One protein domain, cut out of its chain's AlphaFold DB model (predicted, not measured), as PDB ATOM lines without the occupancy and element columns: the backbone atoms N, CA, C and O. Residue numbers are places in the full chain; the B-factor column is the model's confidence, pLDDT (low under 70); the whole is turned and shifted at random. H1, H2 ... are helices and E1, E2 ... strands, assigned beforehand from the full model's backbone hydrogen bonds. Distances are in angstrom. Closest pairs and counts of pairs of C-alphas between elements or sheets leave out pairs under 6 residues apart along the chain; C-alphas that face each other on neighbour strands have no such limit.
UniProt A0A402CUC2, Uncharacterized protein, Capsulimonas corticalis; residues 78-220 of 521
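This is residues 78 to 220 of the 521 residues of an uncharacterized protein of Capsulimonas corticalis (UniProt A0A402CUC2). One twisted six-stranded sheet, E1, E2, E3, E4, E5 and E8, curls round a single helix, H1, and a two-stranded hairpin, E6 and E7, runs away from this body as an arm, with residues 157 to 162 sticking out free at its tip. The long strands E4 and E5 run side by side and bend sharply together. The printed part has 143 residues with eight named strands and one named helix, in the order E1 E2 E3 E4 E5 E6 E7 E8 H1; the class is mostly strand, and the neighbour pairs of both sheets are antiparallel. The whole is loose, with a radius of gyration of the C-alphas of 18.7 A, and spans 71 by 33 by 28 A, the arm making the length.

E1, residues 80 to 86, begins at C-alpha 80 (118.876, 133.318, 190.679) and is 19.7 A long. E2, residues 91 to 97, is 20.4 A long, and E3 holds residues 101 to 107. E4, residues 110 to 125, is 34.4 A long and bends by 89 degrees at residue 118. E5, residues 131 to 145, is 32.2 A long, bends by 91 degrees at residue 138 and runs on into E6, residues 147 to 152, at 72 degrees. E7 holds residues 165 to 171 and E8 residues 183 to 189. H1, residues 197 to 212, is 22.5 A long and ends at C-alpha 212 (128.370, 140.669, 198.721).

The six-stranded sheet is branched at E4, with E2 and E3 on one side of it and E5 on the other side. E1 and E2 form a hairpin, with N 83 and O 93 2.9 A apart; E2 and E4 have N 94 and O 121 at 2.9 A. E3, E4 and E5 form a meander, each strand the antiparallel neighbour of the one before, with N 103 and O 112 at 2.8 A and N 113 and O 143 at 2.8 A. E8 pairs with E5 through N 142 and O 187, 2.8 A. H1 is on this sheet; its closest C-alphas to E8 are those of Thr 212 and Val 183, 5.7 A, and to E1 those of Leu 210 and Met 83, 6.1 A. In H1 every O i to N i+4 pair is within hydrogen-bond range. E6 and E7 form a hairpin, with N 150 and O 168 at 2.8 A, and both are apart from H1.

The two C-alphas farthest apart, those of Asn 129 and Gly 160, are 71.3 A apart. The printed part has no cut. The links E6 to E7 and E7 to E8 are long. The mean pLDDT of the printed part is 90.9; residues 126 to 129 and 156 to 163 are under 70.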
ATOM      1  N   PRO A  78     121.521 138.868 187.866       96.19
ATOM      2  CA  PRO A  78     121.361 137.462 188.198       96.19
ATOM      3  C   PRO A  78     119.891 137.170 188.521       96.19
ATOM      4  O   PRO A  78     119.327 137.720 189.466       96.19
ATOM      5  N   ALA A  79     119.267 136.292 187.735       97.00
ATOM      6  CA  ALA A  79     117.885 135.868 187.965       97.00
ATOM      7  C   ALA A  79     117.744 134.941 189.184       97.00
ATOM      8  O   ALA A  79     116.673 134.882 189.778       97.00
ATOM      9  N   HIS A  80     118.819 134.238 189.549       97.88
ATOM     10  CA  HIS A  80     118.876 133.318 190.679       97.88
ATOM     11  C   HIS A  80     120.237 133.421 191.372       97.88
ATOM     12  O   HIS A  80     121.268 133.441 190.695       97.88
ATOM     13  N   LEU A  81     120.234 133.465 192.703       98.31
ATOM     14  CA  LEU A  81     121.425 133.387 193.548       98.31
ATOM     15  C   LEU A  81     121.165 132.435 194.715       98.31
ATOM     16  O   LEU A  81     120.079 132.443 195.291       98.31
ATOM     17  N   GLU A  82     122.182 131.675 195.110       98.06
ATOM     18  CA  GLU A  82     122.135 130.787 196.271       98.06
ATOM     19  C   GLU A  82     123.476 130.750 197.008       98.06
ATOM     20  O   GLU A  82     124.530 131.023 196.428       98.06
ATOM     21  N   MET A  83     123.425 130.432 198.301       96.88
ATOM     22  CA  MET A  83     124.587 130.310 199.174       96.88
ATOM     23  C   MET A  83     124.286 129.392 200.362       96.88
ATOM     24  O   MET A  83     123.241 129.506 201.007       96.88
ATOM     25  N   THR A  84     125.256 128.546 200.709       96.75
ATOM     26  CA  THR A  84     125.318 127.871 202.011       96.75
ATOM     27  C   THR A  84     126.240 128.666 202.927       96.75
ATOM     28  O   THR A  84     127.401 128.877 202.594       96.75
ATOM     29  N   ILE A  85     125.714 129.121 204.061       94.69
ATOM     30  CA  ILE A  85     126.425 129.977 205.021       94.69
ATOM     31  C   ILE A  85     127.130 129.119 206.071       94.69
ATOM     32  O   ILE A  85     128.271 129.390 206.434       94.69
ATOM     33  N   ASP A  86     126.460 128.067 206.543       91.56
ATOM     34  CA  ASP A  86     127.026 127.108 207.488       91.56
ATOM     35  C   ASP A  86     126.436 125.713 207.249       91.56
ATOM     36  O   ASP A  86     125.266 125.441 207.529       91.56
ATOM     37  N   GLU A  87     127.273 124.814 206.730       87.88
ATOM     38  CA  GLU A  87     126.906 123.424 206.451       87.88
ATOM     39  C   GLU A  87     126.526 122.648 207.718       87.88
ATOM     40  O   GLU A  87     125.651 121.785 207.668       87.88
ATOM     41  N   SER A  88     127.144 122.960 208.861       86.44
ATOM     42  CA  SER A  88     126.942 122.216 210.111       86.44
ATOM     43  C   SER A  88     125.562 122.454 210.723       86.44
ATOM     44  O   SER A  88     124.998 121.568 211.366       86.44
ATOM     45  N   THR A  89     124.994 123.636 210.482       86.81
ATOM     46  CA  THR A  89     123.657 124.030 210.938       86.81
ATOM     47  C   THR A  89     122.607 123.965 209.829       86.81
ATOM     48  O   THR A  89     121.419 124.161 210.098       86.81
ATOM     49  N   GLY A  90     123.024 123.678 208.590       87.94
ATOM     50  CA  GLY A  90     122.169 123.715 207.406       87.94
ATOM     51  C   GLY A  90     121.678 125.125 207.065       87.94
ATOM     52  O   GLY A  90     120.608 125.261 206.467       87.94
ATOM     53  N   TRP A  91     122.412 126.167 207.480       93.44
ATOM     54  CA  TRP A  91     122.052 127.553 207.198       93.44
ATOM     55  C   TRP A  91     122.353 127.883 205.738       93.44
ATOM     56  O   TRP A  91     123.511 127.907 205.317       93.44
ATOM     57  N   SER A  92     121.307 128.145 204.958       96.81
ATOM     58  CA  SER A  92     121.413 128.498 203.544       96.81
ATOM     59  C   SER A  92     120.355 129.511 203.129       96.81
ATOM     60  O   SER A  92     119.315 129.651 203.782       96.81
ATOM     61  N   ILE A  93     120.625 130.219 202.038       98.31
ATOM     62  CA  ILE A  93     119.712 131.180 201.423       98.31
ATOM     63  C   ILE A  93     119.724 131.020 199.902       98.31
ATOM     64  O   ILE A  93     120.777 130.842 199.298       98.31
ATOM     65  N   ALA A  94     118.548 131.111 199.289       98.44
ATOM     66  CA  ALA A  94     118.373 131.190 197.845       98.44
ATOM     67  C   ALA A  94     117.328 132.257 197.505       98.44
ATOM     68  O   ALA A  94     116.350 132.429 198.237       98.44
ATOM     69  N   ALA A  95     117.531 132.974 196.406       98.31
ATOM     70  CA  ALA A  95     116.648 134.036 195.952       98.31
ATOM     71  C   ALA A  95     116.517 134.039 194.426       98.31
ATOM     72  O   ALA A  95     117.513 134.017 193.703       98.31
ATOM     73  N   ASP A  96     115.273 134.121 193.962       98.31
ATOM     74  CA  ASP A  96     114.901 134.370 192.577       98.31
ATOM     75  C   ASP A  96     114.426 135.813 192.431       98.31
ATOM     76  O   ASP A  96     113.554 136.289 193.171       98.31
ATOM     77  N   PHE A  97     114.965 136.500 191.433       98.19
ATOM     78  CA  PHE A  97     114.721 137.915 191.212       98.19
ATOM     79  C   PHE A  97     113.896 138.149 189.949       98.19
ATOM     80  O   PHE A  97     114.126 137.521 188.913       98.19
ATOM     81  N   ASP A  98     112.979 139.115 190.012       97.06
ATOM     82  CA  ASP A  98     112.560 139.811 188.794       97.06
ATOM     83  C   ASP A  98     113.595 140.897 188.443       97.06
ATOM     84  O   ASP A  98     114.634 141.036 189.089       97.06
ATOM     85  N   ALA A  99     113.325 141.686 187.401       96.38
ATOM     86  CA  ALA A  99     114.239 142.733 186.960       96.38
ATOM     87  C   ALA A  99     114.577 143.729 188.073       96.38
ATOM     88  O   ALA A  99     113.689 144.387 188.623       96.38
ATOM     89  N   TRP A 100     115.874 143.854 188.352       97.50
ATOM     90  CA  TRP A 100     116.407 144.854 189.270       97.50
ATOM     91  C   TRP A 100     116.144 146.260 188.732       97.50
ATOM     92  O   TRP A 100     115.965 146.467 187.531       97.50
ATOM     93  N   GLN A 101     116.079 147.235 189.628       96.94
ATOM     94  CA  GLN A 101     115.773 148.622 189.298       96.94
ATOM     95  C   GLN A 101     116.610 149.537 190.177       96.94
ATOM     96  O   GLN A 101     116.821 149.249 191.351       96.94
ATOM     97  N   VAL A 102     117.039 150.667 189.641       96.50
ATOM     98  CA  VAL A 102     117.504 151.779 190.461       96.50
ATOM     99  C   VAL A 102     116.288 152.413 191.141       96.50
ATOM    100  O   VAL A 102     115.258 152.654 190.507       96.50
ATOM    101  N   ALA A 103     116.403 152.674 192.437       95.00
ATOM    102  CA  ALA A 103     115.360 153.228 193.286       95.00
ATOM    103  C   ALA A 103     115.766 154.587 193.871       95.00
ATOM    104  O   ALA A 103     116.928 154.985 193.837       95.00
ATOM    105  N   GLN A 104     114.789 155.296 194.437       91.88
ATOM    106  CA  GLN A 104     115.042 156.502 195.224       91.88
ATOM    107  C   GLN A 104     115.729 156.158 196.554       91.88
ATOM    108  O   GLN A 104     115.552 155.062 197.085       91.88
ATOM    109  N   GLY A 105     116.476 157.111 197.113       85.56
ATOM    110  CA  GLY A 105     117.224 156.970 198.367       85.56
ATOM    111  C   GLY A 105     118.743 156.995 198.188       85.56
ATOM    112  O   GLY A 105     119.467 156.955 199.179       85.56
ATOM    113  N   GLY A 106     119.233 157.035 196.945       84.62
ATOM    114  CA  GLY A 106     120.648 157.239 196.633       84.62
ATOM    115  C   GLY A 106     121.038 158.718 196.622       84.62
ATOM    116  O   GLY A 106     120.189 159.605 196.539       84.62
ATOM    117  N   SER A 107     122.339 158.995 196.647       81.94
ATOM    118  CA  SER A 107     122.878 160.341 196.435       81.94
ATOM    119  C   SER A 107     124.342 160.263 196.023       81.94
ATOM    120  O   SER A 107     125.126 159.500 196.596       81.94
ATOM    121  N   GLY A 108     124.714 161.056 195.021       90.50
ATOM    122  CA  GLY A 108     126.079 161.127 194.523       90.50
ATOM    123  C   GLY A 108     126.596 159.774 194.052       90.50
ATOM    124  O   GLY A 108     126.023 159.189 193.138       90.50
ATOM    125  N   ALA A 109     127.663 159.263 194.667       92.12
ATOM    126  CA  ALA A 109     128.243 157.968 194.300       92.12
ATOM    127  C   ALA A 109     127.472 156.747 194.851       92.12
ATOM    128  O   ALA A 109     127.834 155.613 194.554       92.12
ATOM    129  N   ILE A 110     126.444 156.944 195.684       93.31
ATOM    130  CA  ILE A 110     125.660 155.841 196.256       93.31
ATOM    131  C   ILE A 110     124.407 155.627 195.416       93.31
ATOM    132  O   ILE A 110     123.549 156.511 195.329       93.31
ATOM    133  N   LEU A 111     124.277 154.425 194.857       95.69
ATOM    134  CA  LEU A 111     123.109 154.002 194.098       95.69
ATOM    135  C   LEU A 111     122.218 153.115 194.970       95.69
ATOM    136  O   LEU A 111     122.668 152.091 195.486       95.69
ATOM    137  N   MET A 112     120.950 153.495 195.125       97.19
ATOM    138  CA  MET A 112     119.950 152.633 195.751       97.19
ATOM    139  C   MET A 112     119.352 151.717 194.686       97.19
ATOM    140  O   MET A 112     118.864 152.187 193.664       97.19
ATOM    141  N   MET A 113     119.359 150.414 194.933       97.69
ATOM    142  CA  MET A 113     118.818 149.401 194.038       97.69
ATOM    143  C   MET A 113     117.644 148.699 194.711       97.69
ATOM    144  O   MET A 113     117.746 148.252 195.852       97.69
ATOM    145  N   LYS A 114     116.537 148.567 193.986       97.81
ATOM    146  CA  LYS A 114     115.424 147.687 194.319       97.81
ATOM    147  C   LYS A 114     115.580 146.373 193.572       97.81
ATOM    148  O   LYS A 114     115.639 146.344 192.345       97.81
ATOM    149  N   LEU A 115     115.605 145.290 194.333       98.25
ATOM    150  CA  LEU A 115     115.721 143.918 193.864       98.25
ATOM    151  C   LEU A 115     114.395 143.221 194.170       98.25
ATOM    152  O   LEU A 115     114.185 142.803 195.312       98.25
ATOM    153  N   PRO A 116     113.453 143.148 193.215       98.19
ATOM    154  CA  PRO A 116     112.193 142.462 193.454       98.19
ATOM    155  C   PRO A 116     112.440 140.961 193.640       98.19
ATOM    156  O   PRO A 116     113.071 140.322 192.799       98.19
ATOM    157  N   LEU A 117     111.943 140.415 194.746       97.69
ATOM    158  CA  LEU A 117     112.069 139.009 195.109       97.69
ATOM    159  C   LEU A 117     110.823 138.279 194.622       97.69
ATOM    160  O   LEU A 117     109.761 138.352 195.251       97.69
ATOM    161  N   LYS A 118     110.963 137.553 193.514       96.50
ATOM    162  CA  LYS A 118     109.916 136.652 193.029       96.50
ATOM    163  C   LYS A 118     109.666 135.563 194.075       96.50
ATOM    164  O   LYS A 118     108.531 135.360 194.513       96.50
ATOM    165  N   SER A 119     110.751 134.946 194.531       97.56
ATOM    166  CA  SER A 119     110.793 134.020 195.660       97.56
ATOM    167  C   SER A 119     112.128 134.131 196.387       97.56
ATOM    168  O   SER A 119     113.152 134.397 195.771       97.56
ATOM    169  N   ALA A 120     112.138 133.905 197.697       97.81
ATOM    170  CA  ALA A 120     113.364 133.638 198.439       97.81
ATOM    171  C   ALA A 120     113.098 132.618 199.545       97.81
ATOM    172  O   ALA A 120     112.026 132.626 200.152       97.81
ATOM    173  N   ALA A 121     114.067 131.754 199.811       97.50
ATOM    174  CA  ALA A 121     114.004 130.753 200.862       97.50
ATOM    175  C   ALA A 121     115.271 130.824 201.713       97.50
ATOM    176  O   ALA A 121     116.377 130.856 201.179       97.50
ATOM    177  N   MET A 122     115.112 130.833 203.035       97.31
ATOM    178  CA  MET A 122     116.215 130.710 203.982       97.31
ATOM    179  C   MET A 122     115.949 129.547 204.928       97.31
ATOM    180  O   MET A 122     114.949 129.552 205.649       97.31
ATOM    181  N   ASN A 123     116.865 128.587 204.962       95.69
ATOM    182  CA  ASN A 123     116.884 127.530 205.967       95.69
ATOM    183  C   ASN A 123     117.834 127.946 207.078       95.69
ATOM    184  O   ASN A 123     118.928 128.400 206.780       95.69
ATOM    185  N   TYR A 124     117.435 127.824 208.339       92.31
ATOM    186  CA  TYR A 124     118.270 128.208 209.478       92.31
ATOM    187  C   TYR A 124     117.915 127.386 210.714       92.31
ATOM    188  O   TYR A 124     116.808 126.858 210.835       92.31
ATOM    189  N   SER A 125     118.850 127.287 211.655       84.69
ATOM    190  CA  SER A 125     118.621 126.612 212.929       84.69
ATOM    191  C   SER A 125     118.203 127.608 214.012       84.69
ATOM    192  O   SER A 125     118.829 128.652 214.184       84.69
ATOM    193  N   ALA A 126     117.157 127.273 214.769       67.94
ATOM    194  CA  ALA A 126     116.745 127.985 215.979       67.94
ATOM    195  C   ALA A 126     117.048 127.162 217.255       67.94
ATOM    196  O   ALA A 126     116.282 127.217 218.219       67.94
ATOM    197  N   GLY A 127     118.125 126.362 217.236       65.56
ATOM    198  CA  GLY A 127     118.590 125.505 218.341       65.56
ATOM    199  C   GLY A 127     118.943 124.078 217.895       65.56
ATOM    200  O   GLY A 127     118.652 123.692 216.763       65.56
ATOM    201  N   GLU A 128     119.549 123.268 218.775       58.28
ATOM    202  CA  GLU A 128     119.827 121.849 218.480       58.28
ATOM    203  C   GLU A 128     118.538 121.134 218.028       58.28
ATOM    204  O   GLU A 128     117.562 121.051 218.773       58.28
ATOM    205  N   ASN A 129     118.541 120.622 216.792       64.75
ATOM    206  CA  ASN A 129     117.440 119.901 216.137       64.75
ATOM    207  C   ASN A 129     116.181 120.715 215.769       64.75
ATOM    208  O   ASN A 129     115.136 120.114 215.519       64.75
ATOM    209  N   ASN A 130     116.245 122.050 215.687       75.19
ATOM    210  CA  ASN A 130     115.100 122.876 215.277       75.19
ATOM    211  C   ASN A 130     115.384 123.671 213.995       75.19
ATOM    212  O   ASN A 130     115.630 124.881 214.032       75.19
ATOM    213  N   GLN A 131     115.360 122.974 212.859       83.06
ATOM    214  CA  GLN A 131     115.506 123.586 211.542       83.06
ATOM    215  C   GLN A 131     114.204 124.295 211.150       83.06
ATOM    216  O   GLN A 131     113.123 123.704 211.159       83.06
ATOM    217  N   LYS A 132     114.312 125.575 210.811       90.44
ATOM    218  CA  LYS A 132     113.219 126.414 210.326       90.44
ATOM    219  C   LYS A 132     113.489 126.832 208.886       90.44
ATOM    220  O   LYS A 132     114.637 126.993 208.478       90.44
ATOM    221  N   THR A 133     112.411 127.087 208.153       93.75
ATOM    222  CA  THR A 133     112.464 127.659 206.807       93.75
ATOM    223  C   THR A 133     111.625 128.928 206.767       93.75
ATOM    224  O   THR A 133     110.458 128.922 207.161       93.75
ATOM    225  N   LEU A 134     112.217 130.018 206.288       96.12
ATOM    226  CA  LEU A 134     111.511 131.238 205.918       96.12
ATOM    227  C   LEU A 134     111.350 131.260 204.400       96.12
ATOM    228  O   LEU A 134     112.350 131.233 203.691       96.12
ATOM    229  N   ASN A 135     110.111 131.354 203.920       97.00
ATOM    230  CA  ASN A 135     109.798 131.535 202.504       97.00
ATOM    231  C   ASN A 135     109.184 132.919 202.292       97.00
ATOM    232  O   ASN A 135     108.222 133.276 202.968       97.00
ATOM    233  N   ILE A 136     109.726 133.668 201.342       97.19
ATOM    234  CA  ILE A 136     109.255 134.980 200.908       97.19
ATOM    235  C   ILE A 136     108.744 134.834 199.480       97.19
ATOM    236  O   ILE A 136     109.407 134.236 198.635       97.19
ATOM    237  N   THR A 137     107.581 135.412 199.200       96.12
ATOM    238  CA  THR A 137     107.029 135.514 197.845       96.12
ATOM    239  C   THR A 137     106.530 136.929 197.616       96.12
ATOM    240  O   THR A 137     105.880 137.484 198.504       96.12
ATOM    241  N   ASN A 138     106.787 137.480 196.428       94.50
ATOM    242  CA  ASN A 138     106.390 138.839 196.043       94.50
ATOM    243  C   ASN A 138     106.906 139.925 197.011       94.50
ATOM    244  O   ASN A 138     106.174 140.852 197.359       94.50
ATOM    245  N   GLY A 139     108.150 139.778 197.471       97.12
ATOM    246  CA  GLY A 139     108.847 140.758 198.307       97.12
ATOM    247  C   GLY A 139     109.803 141.635 197.493       97.12
ATOM    248  O   GLY A 139     109.835 141.583 196.263       97.12
ATOM    249  N   TYR A 140     110.634 142.425 198.168       98.31
ATOM    250  CA  TYR A 140     111.795 143.074 197.545       98.31
ATOM    251  C   TYR A 140     112.879 143.384 198.575       98.31
ATOM    252  O   TYR A 140     112.597 143.582 199.754       98.31
ATOM    253  N   ALA A 141     114.120 143.500 198.114       98.19
ATOM    254  CA  ALA A 141     115.206 144.094 198.879       98.19
ATOM    255  C   ALA A 141     115.537 145.488 198.334       98.19
ATOM    256  O   ALA A 141     115.523 145.703 197.122       98.19
ATOM    257  N   LEU A 142     115.832 146.434 199.222       98.19
ATOM    258  CA  LEU A 142     116.547 147.660 198.886       98.19
ATOM    259  C   LEU A 142     117.984 147.511 199.359       98.19
ATOM    260  O   LEU A 142     118.217 147.239 200.541       98.19
ATOM    261  N   ILE A 143     118.927 147.709 198.449       97.50
ATOM    262  CA  ILE A 143     120.354 147.698 198.755       97.50
ATOM    263  C   ILE A 143     121.004 148.990 198.276       97.50
ATOM    264  O   ILE A 143     120.568 149.585 197.293       97.50
ATOM    265  N   SER A 144     122.069 149.411 198.942       96.69
ATOM    266  CA  SER A 144     122.966 150.445 198.437       96.69
ATOM    267  C   SER A 144     124.227 149.802 197.885       96.69
ATOM    268  O   SER A 144     124.817 148.948 198.549       96.69
ATOM    269  N   ILE A 145     124.627 150.230 196.691       96.25
ATOM    270  CA  ILE A 145     125.873 149.827 196.038       96.25
ATOM    271  C   ILE A 145     126.633 151.059 195.549       96.25
ATOM    272  O   ILE A 145     126.073 152.155 195.425       96.25
ATOM    273  N   LYS A 146     127.907 150.857 195.225       95.44
ATOM    274  CA  LYS A 146     128.723 151.811 194.472       95.44
ATOM    275  C   LYS A 146     129.026 151.238 193.096       95.44
ATOM    276  O   LYS A 146     128.975 150.029 192.882       95.44
ATOM    277  N   LEU A 147     129.322 152.129 192.166       95.50
ATOM    278  CA  LEU A 147     129.806 151.814 190.830       95.50
ATOM    279  C   LEU A 147     131.284 152.190 190.691       95.50
ATOM    280  O   LEU A 147     131.790 153.056 191.416       95.50
ATOM    281  N   ARG A 148     131.948 151.574 189.716       93.31
ATOM    282  CA  ARG A 148     133.326 151.864 189.317       93.31
ATOM    283  C   ARG A 148     133.481 151.799 187.801       93.31
ATOM    284  O   ARG A 148     132.774 151.045 187.132       93.31
ATOM    285  N   TYR A 149     134.440 152.559 187.289       91.19
ATOM    286  CA  TYR A 149     134.867 152.458 185.900       91.19
ATOM    287  C   TYR A 149     135.879 151.323 185.730       91.19
ATOM    288  O   TYR A 149     136.773 151.148 186.562       91.19
ATOM    289  N   LEU A 150     135.681 150.522 184.685       88.38
ATOM    290  CA  LEU A 150     136.550 149.422 184.293       88.38
ATOM    291  C   LEU A 150     137.159 149.698 182.909       88.38
ATOM    292  O   LEU A 150     136.403 149.702 181.923       88.38
ATOM    293  N   PRO A 151     138.499 149.815 182.815       85.31
ATOM    294  CA  PRO A 151     139.179 150.023 181.548       85.31
ATOM    295  C   PRO A 151     138.961 148.844 180.603       85.31
ATOM    296  O   PRO A 151     139.084 147.680 180.994       85.31
ATOM    297  N   GLN A 152     138.669 149.140 179.342       88.00
ATOM    298  CA  GLN A 152     138.549 148.159 178.269       88.00
ATOM    299  C   GLN A 152     139.768 148.212 177.355       88.00
ATOM    300  O   GLN A 152     140.435 149.237 177.222       88.00
ATOM    301  N   ALA A 153     140.040 147.098 176.674       76.94
ATOM    302  CA  ALA A 153     141.091 147.060 175.670       76.94
ATOM    303  C   ALA A 153     140.810 148.087 174.562       76.94
ATOM    304  O   ALA A 153     139.775 148.036 173.893       76.94
ATOM    305  N   SER A 154     141.752 149.006 174.353       71.06
ATOM    306  CA  SER A 154     141.666 149.992 173.282       71.06
ATOM    307  C   SER A 154     141.708 149.302 171.912       71.06
ATOM    308  O   SER A 154     142.550 148.423 171.694       71.06
ATOM    309  N   PRO A 155     140.864 149.704 170.946       71.50
ATOM    310  CA  PRO A 155     141.015 149.243 169.573       71.50
ATOM    311  C   PRO A 155     142.371 149.699 169.010       71.50
ATOM    312  O   PRO A 155     142.853 150.787 169.330       71.50
ATOM    313  N   ALA A 156     142.986 148.876 168.155       65.81
ATOM    314  CA  ALA A 156     144.252 149.221 167.510       65.81
ATOM    315  C   ALA A 156     144.109 150.514 166.683       65.81
ATOM    316  O   ALA A 156     143.183 150.643 165.878       65.81
ATOM    317  N   ARG A 157     145.028 151.468 166.873       66.12
ATOM    318  CA  ARG A 157     145.058 152.766 166.177       66.12
ATOM    319  C   ARG A 157     146.370 152.980 165.426       66.12
ATOM    320  O   ARG A 157     147.359 152.292 165.675       66.12
ATOM    321  N   ALA A 158     146.360 153.926 164.485       67.62
ATOM    322  CA  ALA A 158     147.551 154.332 163.746       67.62
ATOM    323  C   ALA A 158     148.627 154.908 164.686       67.62
ATOM    324  O   ALA A 158     148.319 155.492 165.725       67.62
ATOM    325  N   ALA A 159     149.900 154.749 164.313       55.56
ATOM    326  CA  ALA A 159     151.022 155.265 165.093       55.56
ATOM    327  C   ALA A 159     150.974 156.803 165.181       55.56
ATOM    328  O   ALA A 159     150.920 157.473 164.151       55.56
ATOM    329  N   GLY A 160     151.025 157.346 166.403       60.53
ATOM    330  CA  GLY A 160     150.961 158.791 166.683       60.53
ATOM    331  C   GLY A 160     149.643 159.273 167.300       60.53
ATOM    332  O   GLY A 160     149.565 160.421 167.729       60.53
ATOM    333  N   ASP A 161     148.634 158.407 167.399       63.56
ATOM    334  CA  ASP A 161     147.371 158.726 168.063       63.56
ATOM    335  C   ASP A 161     147.451 158.454 169.570       63.56
ATOM    336  O   ASP A 161     147.944 157.402 169.984       63.56
ATOM    337  N   ASN A 162     146.910 159.367 170.390       63.03
ATOM    338  CA  ASN A 162     146.681 159.076 171.806       63.03
ATOM    339  C   ASN A 162     145.809 157.813 171.932       63.03
ATOM    340  O   ASN A 162     144.843 157.655 171.162       63.03
ATOM    341  N   PRO A 163     146.137 156.909 172.875       66.62
ATOM    342  CA  PRO A 163     145.326 155.727 173.108       66.62
ATOM    343  C   PRO A 163     143.920 156.172 173.513       66.62
ATOM    344  O   PRO A 163     143.754 157.019 174.386       66.62
ATOM    345  N   LEU A 164     142.906 155.628 172.838       79.44
ATOM    346  CA  LEU A 164     141.532 155.789 173.299       79.44
ATOM    347  C   LEU A 164     141.339 154.901 174.513       79.44
ATOM    348  O   LEU A 164     141.476 153.683 174.404       79.44
ATOM    349  N   GLU A 165     140.978 155.505 175.626       84.94
ATOM    350  CA  GLU A 165     140.661 154.800 176.857       84.94
ATOM    351  C   GLU A 165     139.144 154.658 176.926       84.94
ATOM    352  O   GLU A 165     138.409 155.643 176.958       84.94
ATOM    353  N   ILE A 166     138.665 153.418 176.850       89.50
ATOM    354  CA  ILE A 166     137.238 153.116 176.932       89.50
ATOM    355  C   ILE A 166     136.973 152.621 178.347       89.50
ATOM    356  O   ILE A 166     137.500 151.589 178.749       89.50
ATOM    357  N   GLU A 167     136.135 153.338 179.077       92.69
ATOM    358  CA  GLU A 167     135.786 153.052 180.462       92.69
ATOM    359  C   GLU A 167     134.322 152.621 180.545       92.69
ATOM    360  O   GLU A 167     133.423 153.347 180.122       92.69
ATOM    361  N   GLN A 168     134.053 151.438 181.098       94.12
ATOM    362  CA  GLN A 168     132.683 150.975 181.336       94.12
ATOM    363  C   GLN A 168     132.307 151.166 182.800       94.12
ATOM    364  O   GLN A 168     133.050 150.747 183.685       94.12
ATOM    365  N   LEU A 169     131.139 151.749 183.065       95.44
ATOM    366  CA  LEU A 169     130.626 151.944 184.419       95.44
ATOM    367  C   LEU A 169     129.752 150.764 184.854       95.44
ATOM    368  O   LEU A 169     128.661 150.574 184.316       95.44
ATOM    369  N   LEU A 170     130.220 149.994 185.837       95.94
ATOM    370  CA  LEU A 170     129.535 148.816 186.384       95.94
ATOM    371  C   LEU A 170     129.466 148.887 187.913       95.94
ATOM    372  O   LEU A 170     130.069 149.766 188.528       95.94
ATOM    373  N   SER A 171     128.762 147.939 188.535       94.19
ATOM    374  CA  SER A 171     128.822 147.723 189.983       94.19
ATOM    375  C   SER A 171     130.263 147.518 190.473       94.19
ATOM    376  O   SER A 171     131.126 146.967 189.780       94.19
ATOM    377  N   ASP A 172     130.539 148.000 191.684       94.31
ATOM    378  CA  ASP A 172     131.800 147.789 192.388       94.31
ATOM    379  C   ASP A 172     131.633 146.626 193.380       94.31
ATOM    380  O   ASP A 172     131.074 146.828 194.458       94.31
ATOM    381  N   PRO A 173     132.068 145.397 193.034       92.00
ATOM    382  CA  PRO A 173     131.934 144.243 193.918       92.00
ATOM    383  C   PRO A 173     132.965 144.246 195.053       92.00
ATOM    384  O   PRO A 173     132.935 143.357 195.900       92.00
ATOM    385  N   PHE A 174     133.896 145.205 195.081       90.12
ATOM    386  CA  PHE A 174     134.983 145.209 196.050       90.12
ATOM    387  C   PHE A 174     134.668 146.124 197.241       90.12
ATOM    388  O   PHE A 174     134.417 147.315 197.053       90.12
ATOM    389  N   PRO A 175     134.718 145.609 198.483       87.56
ATOM    390  CA  PRO A 175     134.601 146.451 199.665       87.56
ATOM    391  C   PRO A 175     135.830 147.359 199.782       87.56
ATOM    392  O   PRO A 175     136.958 146.937 199.514       87.56
ATOM    393  N   ARG A 176     135.628 148.606 200.217       84.25
ATOM    394  CA  ARG A 176     136.729 149.564 200.434       84.25
ATOM    395  C   ARG A 176     137.259 149.506 201.862       84.25
ATOM    396  O   ARG A 176     138.443 149.738 202.091       84.25
ATOM    397  N   SER A 177     136.392 149.176 202.815       86.94
ATOM    398  CA  SER A 177     136.731 148.902 204.212       86.94
ATOM    399  C   SER A 177     135.591 148.126 204.882       86.94
ATOM    400  O   SER A 177     134.566 147.857 204.259       86.94
ATOM    401  N   SER A 178     135.744 147.782 206.164       82.94
ATOM    402  CA  SER A 178     134.642 147.234 206.971       82.94
ATOM    403  C   SER A 178     133.460 148.197 207.103       82.94
ATOM    404  O   SER A 178     132.321 147.756 207.208       82.94
ATOM    405  N   ASP A 179     133.740 149.501 207.081       86.00
ATOM    406  CA  ASP A 179     132.743 150.568 207.219       86.00
ATOM    407  C   ASP A 179     132.189 151.021 205.855       86.00
ATOM    408  O   ASP A 179     131.273 151.839 205.788       86.00
ATOM    409  N   ASP A 180     132.745 150.486 204.764       86.19
ATOM    410  CA  ASP A 180     132.358 150.756 203.381       86.19
ATOM    411  C   ASP A 180     132.303 149.447 202.566       86.19
ATOM    412  O   ASP A 180     133.177 149.191 201.719       86.19
ATOM    413  N   PRO A 181     131.322 148.570 202.867       90.88
ATOM    414  CA  PRO A 181     131.149 147.305 202.163       90.88
ATOM    415  C   PRO A 181     130.608 147.525 200.742       90.88
ATOM    416  O   PRO A 181     129.975 148.537 200.446       90.88
ATOM    417  N   ALA A 182     130.803 146.535 199.864       92.31
ATOM    418  CA  ALA A 182     130.314 146.583 198.481       92.31
ATOM    419  C   ALA A 182     128.776 146.676 198.392       92.31
ATOM    420  O   ALA A 182     128.229 147.311 197.488       92.31
ATOM    421  N   VAL A 183     128.080 146.055 199.351       95.88
ATOM    422  CA  VAL A 183     126.619 146.046 199.456       95.88
ATOM    423  C   VAL A 183     126.197 146.385 200.882       95.88
ATOM    424  O   VAL A 183     126.692 145.798 201.841       95.88
ATOM    425  N   VAL A 184     125.214 147.275 201.019       95.56
ATOM    426  CA  VAL A 184     124.494 147.512 202.280       95.56
ATOM    427  C   VAL A 184     123.018 147.196 202.079       95.56
ATOM    428  O   VAL A 184     122.374 147.803 201.226       95.56
ATOM    429  N   VAL A 185     122.455 146.281 202.870       97.06
ATOM    430  CA  VAL A 185     121.008 146.014 202.862       97.06
ATOM    431  C   VAL A 185     120.293 147.091 203.670       97.06
ATOM    432  O   VAL A 185     120.479 147.205 204.877       97.06
ATOM    433  N   GLN A 186     119.457 147.873 202.997       96.75
ATOM    434  CA  GLN A 186     118.746 149.011 203.583       96.75
ATOM    435  C   GLN A 186     117.369 148.610 204.100       96.75
ATOM    436  O   GLN A 186     116.905 149.085 205.135       96.75
ATOM    437  N   LYS A 187     116.686 147.733 203.360       96.69
ATOM    438  CA  LYS A 187     115.345 147.266 203.705       96.69
ATOM    439  C   LYS A 187     115.062 145.924 203.054       96.69
ATOM    440  O   LYS A 187     115.381 145.733 201.886       96.69
ATOM    441  N   ILE A 188     114.370 145.053 203.780       98.06
ATOM    442  CA  ILE A 188     113.707 143.879 203.213       98.06
ATOM    443  C   ILE A 188     112.201 144.043 203.393       98.06
ATOM    444  O   ILE A 188     111.713 144.302 204.494       98.06
ATOM    445  N   ASP A 189     111.477 143.901 202.295       97.94
ATOM    446  CA  ASP A 189     110.042 143.696 202.268       97.94
ATOM    447  C   ASP A 189     109.784 142.198 202.091       97.94
ATOM    448  O   ASP A 189     110.186 141.591 201.095       97.94
ATOM    449  N   TYR A 190     109.148 141.602 203.095       97.69
ATOM    450  CA  TYR A 190     108.917 140.161 203.178       97.69
ATOM    451  C   TYR A 190     107.676 139.710 202.385       97.69
ATOM    452  O   TYR A 190     107.299 138.538 202.459       97.69
ATOM    453  N   GLY A 191     107.043 140.604 201.616       95.50
ATOM    454  CA  GLY A 191     105.861 140.294 200.819       95.50
ATOM    455  C   GLY A 191     104.718 139.772 201.690       95.50
ATOM    456  O   GLY A 191     104.271 140.433 202.623       95.50
ATOM    457  N   SER A 192     104.243 138.561 201.393       90.88
ATOM    458  CA  SER A 192     103.192 137.888 202.172       90.88
ATOM    459  C   SER A 192     103.689 137.212 203.459       90.88
ATOM    460  O   SER A 192     102.869 136.760 204.262       90.88
ATOM    461  N   ALA A 193     105.004 137.106 203.667       94.69
ATOM    462  CA  ALA A 193     105.567 136.439 204.832       94.69
ATOM    463  C   ALA A 193     105.546 137.345 206.072       94.69
ATOM    464  O   ALA A 193     105.756 138.554 205.995       94.69
ATOM    465  N   THR A 194     105.344 136.741 207.244       94.31
ATOM    466  CA  THR A 194     105.323 137.430 208.548       94.31
ATOM    467  C   THR A 194     106.371 136.835 209.500       94.31
ATOM    468  O   THR A 194     106.020 136.218 210.505       94.31
ATOM    469  N   PRO A 195     107.677 136.954 209.177       94.75
ATOM    470  CA  PRO A 195     108.742 136.414 210.018       94.75
ATOM    471  C   PRO A 195     108.799 137.090 211.393       94.75
ATOM    472  O   PRO A 195     108.518 138.283 211.523       94.75
ATOM    473  N   ASP A 196     109.227 136.329 212.403       93.12
ATOM    474  CA  ASP A 196     109.627 136.882 213.698       93.12
ATOM    475  C   ASP A 196     110.948 137.676 213.587       93.12
ATOM    476  O   ASP A 196     111.652 137.611 212.577       93.12
ATOM    477  N   GLU A 197     111.290 138.461 214.612       93.38
ATOM    478  CA  GLU A 197     112.477 139.334 214.578       93.38
ATOM    479  C   GLU A 197     113.793 138.562 214.406       93.38
ATOM    480  O   GLU A 197     114.701 139.040 213.729       93.38
ATOM    481  N   VAL A 198     113.885 137.340 214.939       91.81
ATOM    482  CA  VAL A 198     115.078 136.494 214.780       91.81
ATOM    483  C   VAL A 198     115.238 136.087 213.317       91.81
ATOM    484  O   VAL A 198     116.316 136.245 212.744       91.81
ATOM    485  N   ALA A 199     114.159 135.620 212.688       94.19
ATOM    486  CA  ALA A 199     114.145 135.272 211.275       94.19
ATOM    487  C   ALA A 199     114.462 136.485 210.388       94.19
ATOM    488  O   ALA A 199     115.198 136.341 209.413       94.19
ATOM    489  N   LYS A 200     113.972 137.684 210.738       95.69
ATOM    490  CA  LYS A 200     114.312 138.924 210.023       95.69
ATOM    491  C   LYS A 200     115.803 139.242 210.107       95.69
ATOM    492  O   LYS A 200     116.426 139.491 209.078       95.69
ATOM    493  N   SER A 201     116.389 139.222 211.306       94.38
ATOM    494  CA  SER A 201     117.816 139.518 211.490       94.38
ATOM    495  C   SER A 201     118.710 138.519 210.755       94.38
ATOM    496  O   SER A 201     119.642 138.926 210.063       94.38
ATOM    497  N   LEU A 202     118.399 137.221 210.850       95.06
ATOM    498  CA  LEU A 202     119.135 136.176 210.134       95.06
ATOM    499  C   LEU A 202     118.995 136.315 208.618       95.06
ATOM    500  O   LEU A 202     119.987 136.166 207.911       95.06
ATOM    501  N   PHE A 203     117.801 136.655 208.118       97.19
ATOM    502  CA  PHE A 203     117.587 136.862 206.689       97.19
ATOM    503  C   PHE A 203     118.379 138.056 206.166       97.19
ATOM    504  O   PHE A 203     119.044 137.936 205.145       97.19
ATOM    505  N   VAL A 204     118.372 139.191 206.872       97.12
ATOM    506  CA  VAL A 204     119.160 140.372 206.483       97.12
ATOM    507  C   VAL A 204     120.658 140.057 206.457       97.12
ATOM    508  O   VAL A 204     121.337 140.448 205.507       97.12
ATOM    509  N   ALA A 205     121.176 139.327 207.450       95.25
ATOM    510  CA  ALA A 205     122.576 138.905 207.475       95.25
ATOM    511  C   ALA A 205     122.908 137.956 206.309       95.25
ATOM    512  O   ALA A 205     123.842 138.214 205.550       95.25
ATOM    513  N   ALA A 206     122.102 136.907 206.119       96.94
ATOM    514  CA  ALA A 206     122.258 135.932 205.042       96.94
ATOM    515  C   ALA A 206     122.182 136.582 203.653       96.94
ATOM    516  O   ALA A 206     123.005 136.310 202.786       96.94
ATOM    517  N   PHE A 207     121.218 137.480 203.455       98.00
ATOM    518  CA  PHE A 207     121.049 138.216 202.209       98.00
ATOM    519  C   PHE A 207     122.214 139.182 201.967       98.00
ATOM    520  O   PHE A 207     122.688 139.284 200.842       98.00
ATOM    521  N   SER A 208     122.733 139.845 203.006       95.88
ATOM    522  CA  SER A 208     123.919 140.708 202.870       95.88
ATOM    523  C   SER A 208     125.143 139.921 202.388       95.88
ATOM    524  O   SER A 208     125.843 140.387 201.489       95.88
ATOM    525  N   LEU A 209     125.372 138.719 202.935       95.44
ATOM    526  CA  LEU A 209     126.435 137.812 202.480       95.44
ATOM    527  C   LEU A 209     126.196 137.345 201.040       95.44
ATOM    528  O   LEU A 209     127.075 137.503 200.197       95.44
ATOM    529  N   LEU A 210     124.981 136.868 200.738       97.56
ATOM    530  CA  LEU A 210     124.591 136.442 199.393       97.56
ATOM    531  C   LEU A 210     124.892 137.525 198.354       97.56
ATOM    532  O   LEU A 210     125.474 137.231 197.313       97.56
ATOM    533  N   MET A 211     124.518 138.774 198.636       97.38
ATOM    534  CA  MET A 211     124.737 139.878 197.707       97.38
ATOM    535  C   MET A 211     126.208 140.282 197.602       97.38
ATOM    536  O   MET A 211     126.664 140.570 196.501       97.38
ATOM    537  N   THR A 212     126.945 140.296 198.713       94.25
ATOM    538  CA  THR A 212     128.370 140.669 198.721       94.25
ATOM    539  C   THR A 212     129.201 139.704 197.876       94.25
ATOM    540  O   THR A 212     129.996 140.148 197.053       94.25
ATOM    541  N   ASP A 213     128.941 138.401 197.988       94.88
ATOM    542  CA  ASP A 213     129.707 137.366 197.283       94.88
ATOM    543  C   ASP A 213     129.308 137.204 195.807       94.88
ATOM    544  O   ASP A 213     129.948 136.452 195.075       94.88
ATOM    545  N   ASN A 214     128.231 137.863 195.366       96.62
ATOM    546  CA  ASN A 214     127.669 137.678 194.025       96.62
ATOM    547  C   ASN A 214     127.398 138.993 193.275       96.62
ATOM    548  O   ASN A 214     126.777 138.962 192.208       96.62
ATOM    549  N   LEU A 215     127.819 140.152 193.800       96.25
ATOM    550  CA  LEU A 215     127.579 141.444 193.141       96.25
ATOM    551  C   LEU A 215     128.288 141.535 191.778       96.25
ATOM    552  O   LEU A 215     127.802 142.212 190.875       96.25
ATOM    553  N   ASP A 216     129.392 140.814 191.601       95.50
ATOM    554  CA  ASP A 216     130.130 140.693 190.339       95.50
ATOM    555  C   ASP A 216     129.306 140.047 189.208       95.50
ATOM    556  O   ASP A 216     129.551 140.314 188.031       95.50
ATOM    557  N   LYS A 217     128.280 139.253 189.545       96.44
ATOM    558  CA  LYS A 217     127.332 138.675 188.577       96.44
ATOM    559  C   LYS A 217     126.340 139.703 188.026       96.44
ATOM    560  O   LYS A 217     125.700 139.442 187.007       96.44
ATOM    561  N   PHE A 218     126.192 140.863 188.670       96.81
ATOM    562  CA  PHE A 218     125.438 141.991 188.127       96.81
ATOM    563  C   PHE A 218     126.325 142.767 187.146       96.81
ATOM    564  O   PHE A 218     127.055 143.677 187.525       96.81
ATOM    565  N   THR A 219     126.267 142.380 185.872       95.81
ATOM    566  CA  THR A 219     127.170 142.856 184.808       95.81
ATOM    567  C   THR A 219     126.586 143.993 183.971       95.81
ATOM    568  O   THR A 219     127.088 144.289 182.886       95.81
ATOM    569  N   HIS A 220     125.520 144.635 184.457       96.19
ATOM    570  CA  HIS A 220     124.897 145.753 183.766       96.19
ATOM    571  C   HIS A 220     125.860 146.939 183.628       96.19
ATOM    572  O   HIS A 220     126.397 147.441 184.618       96.19
TER     573      HIS A 220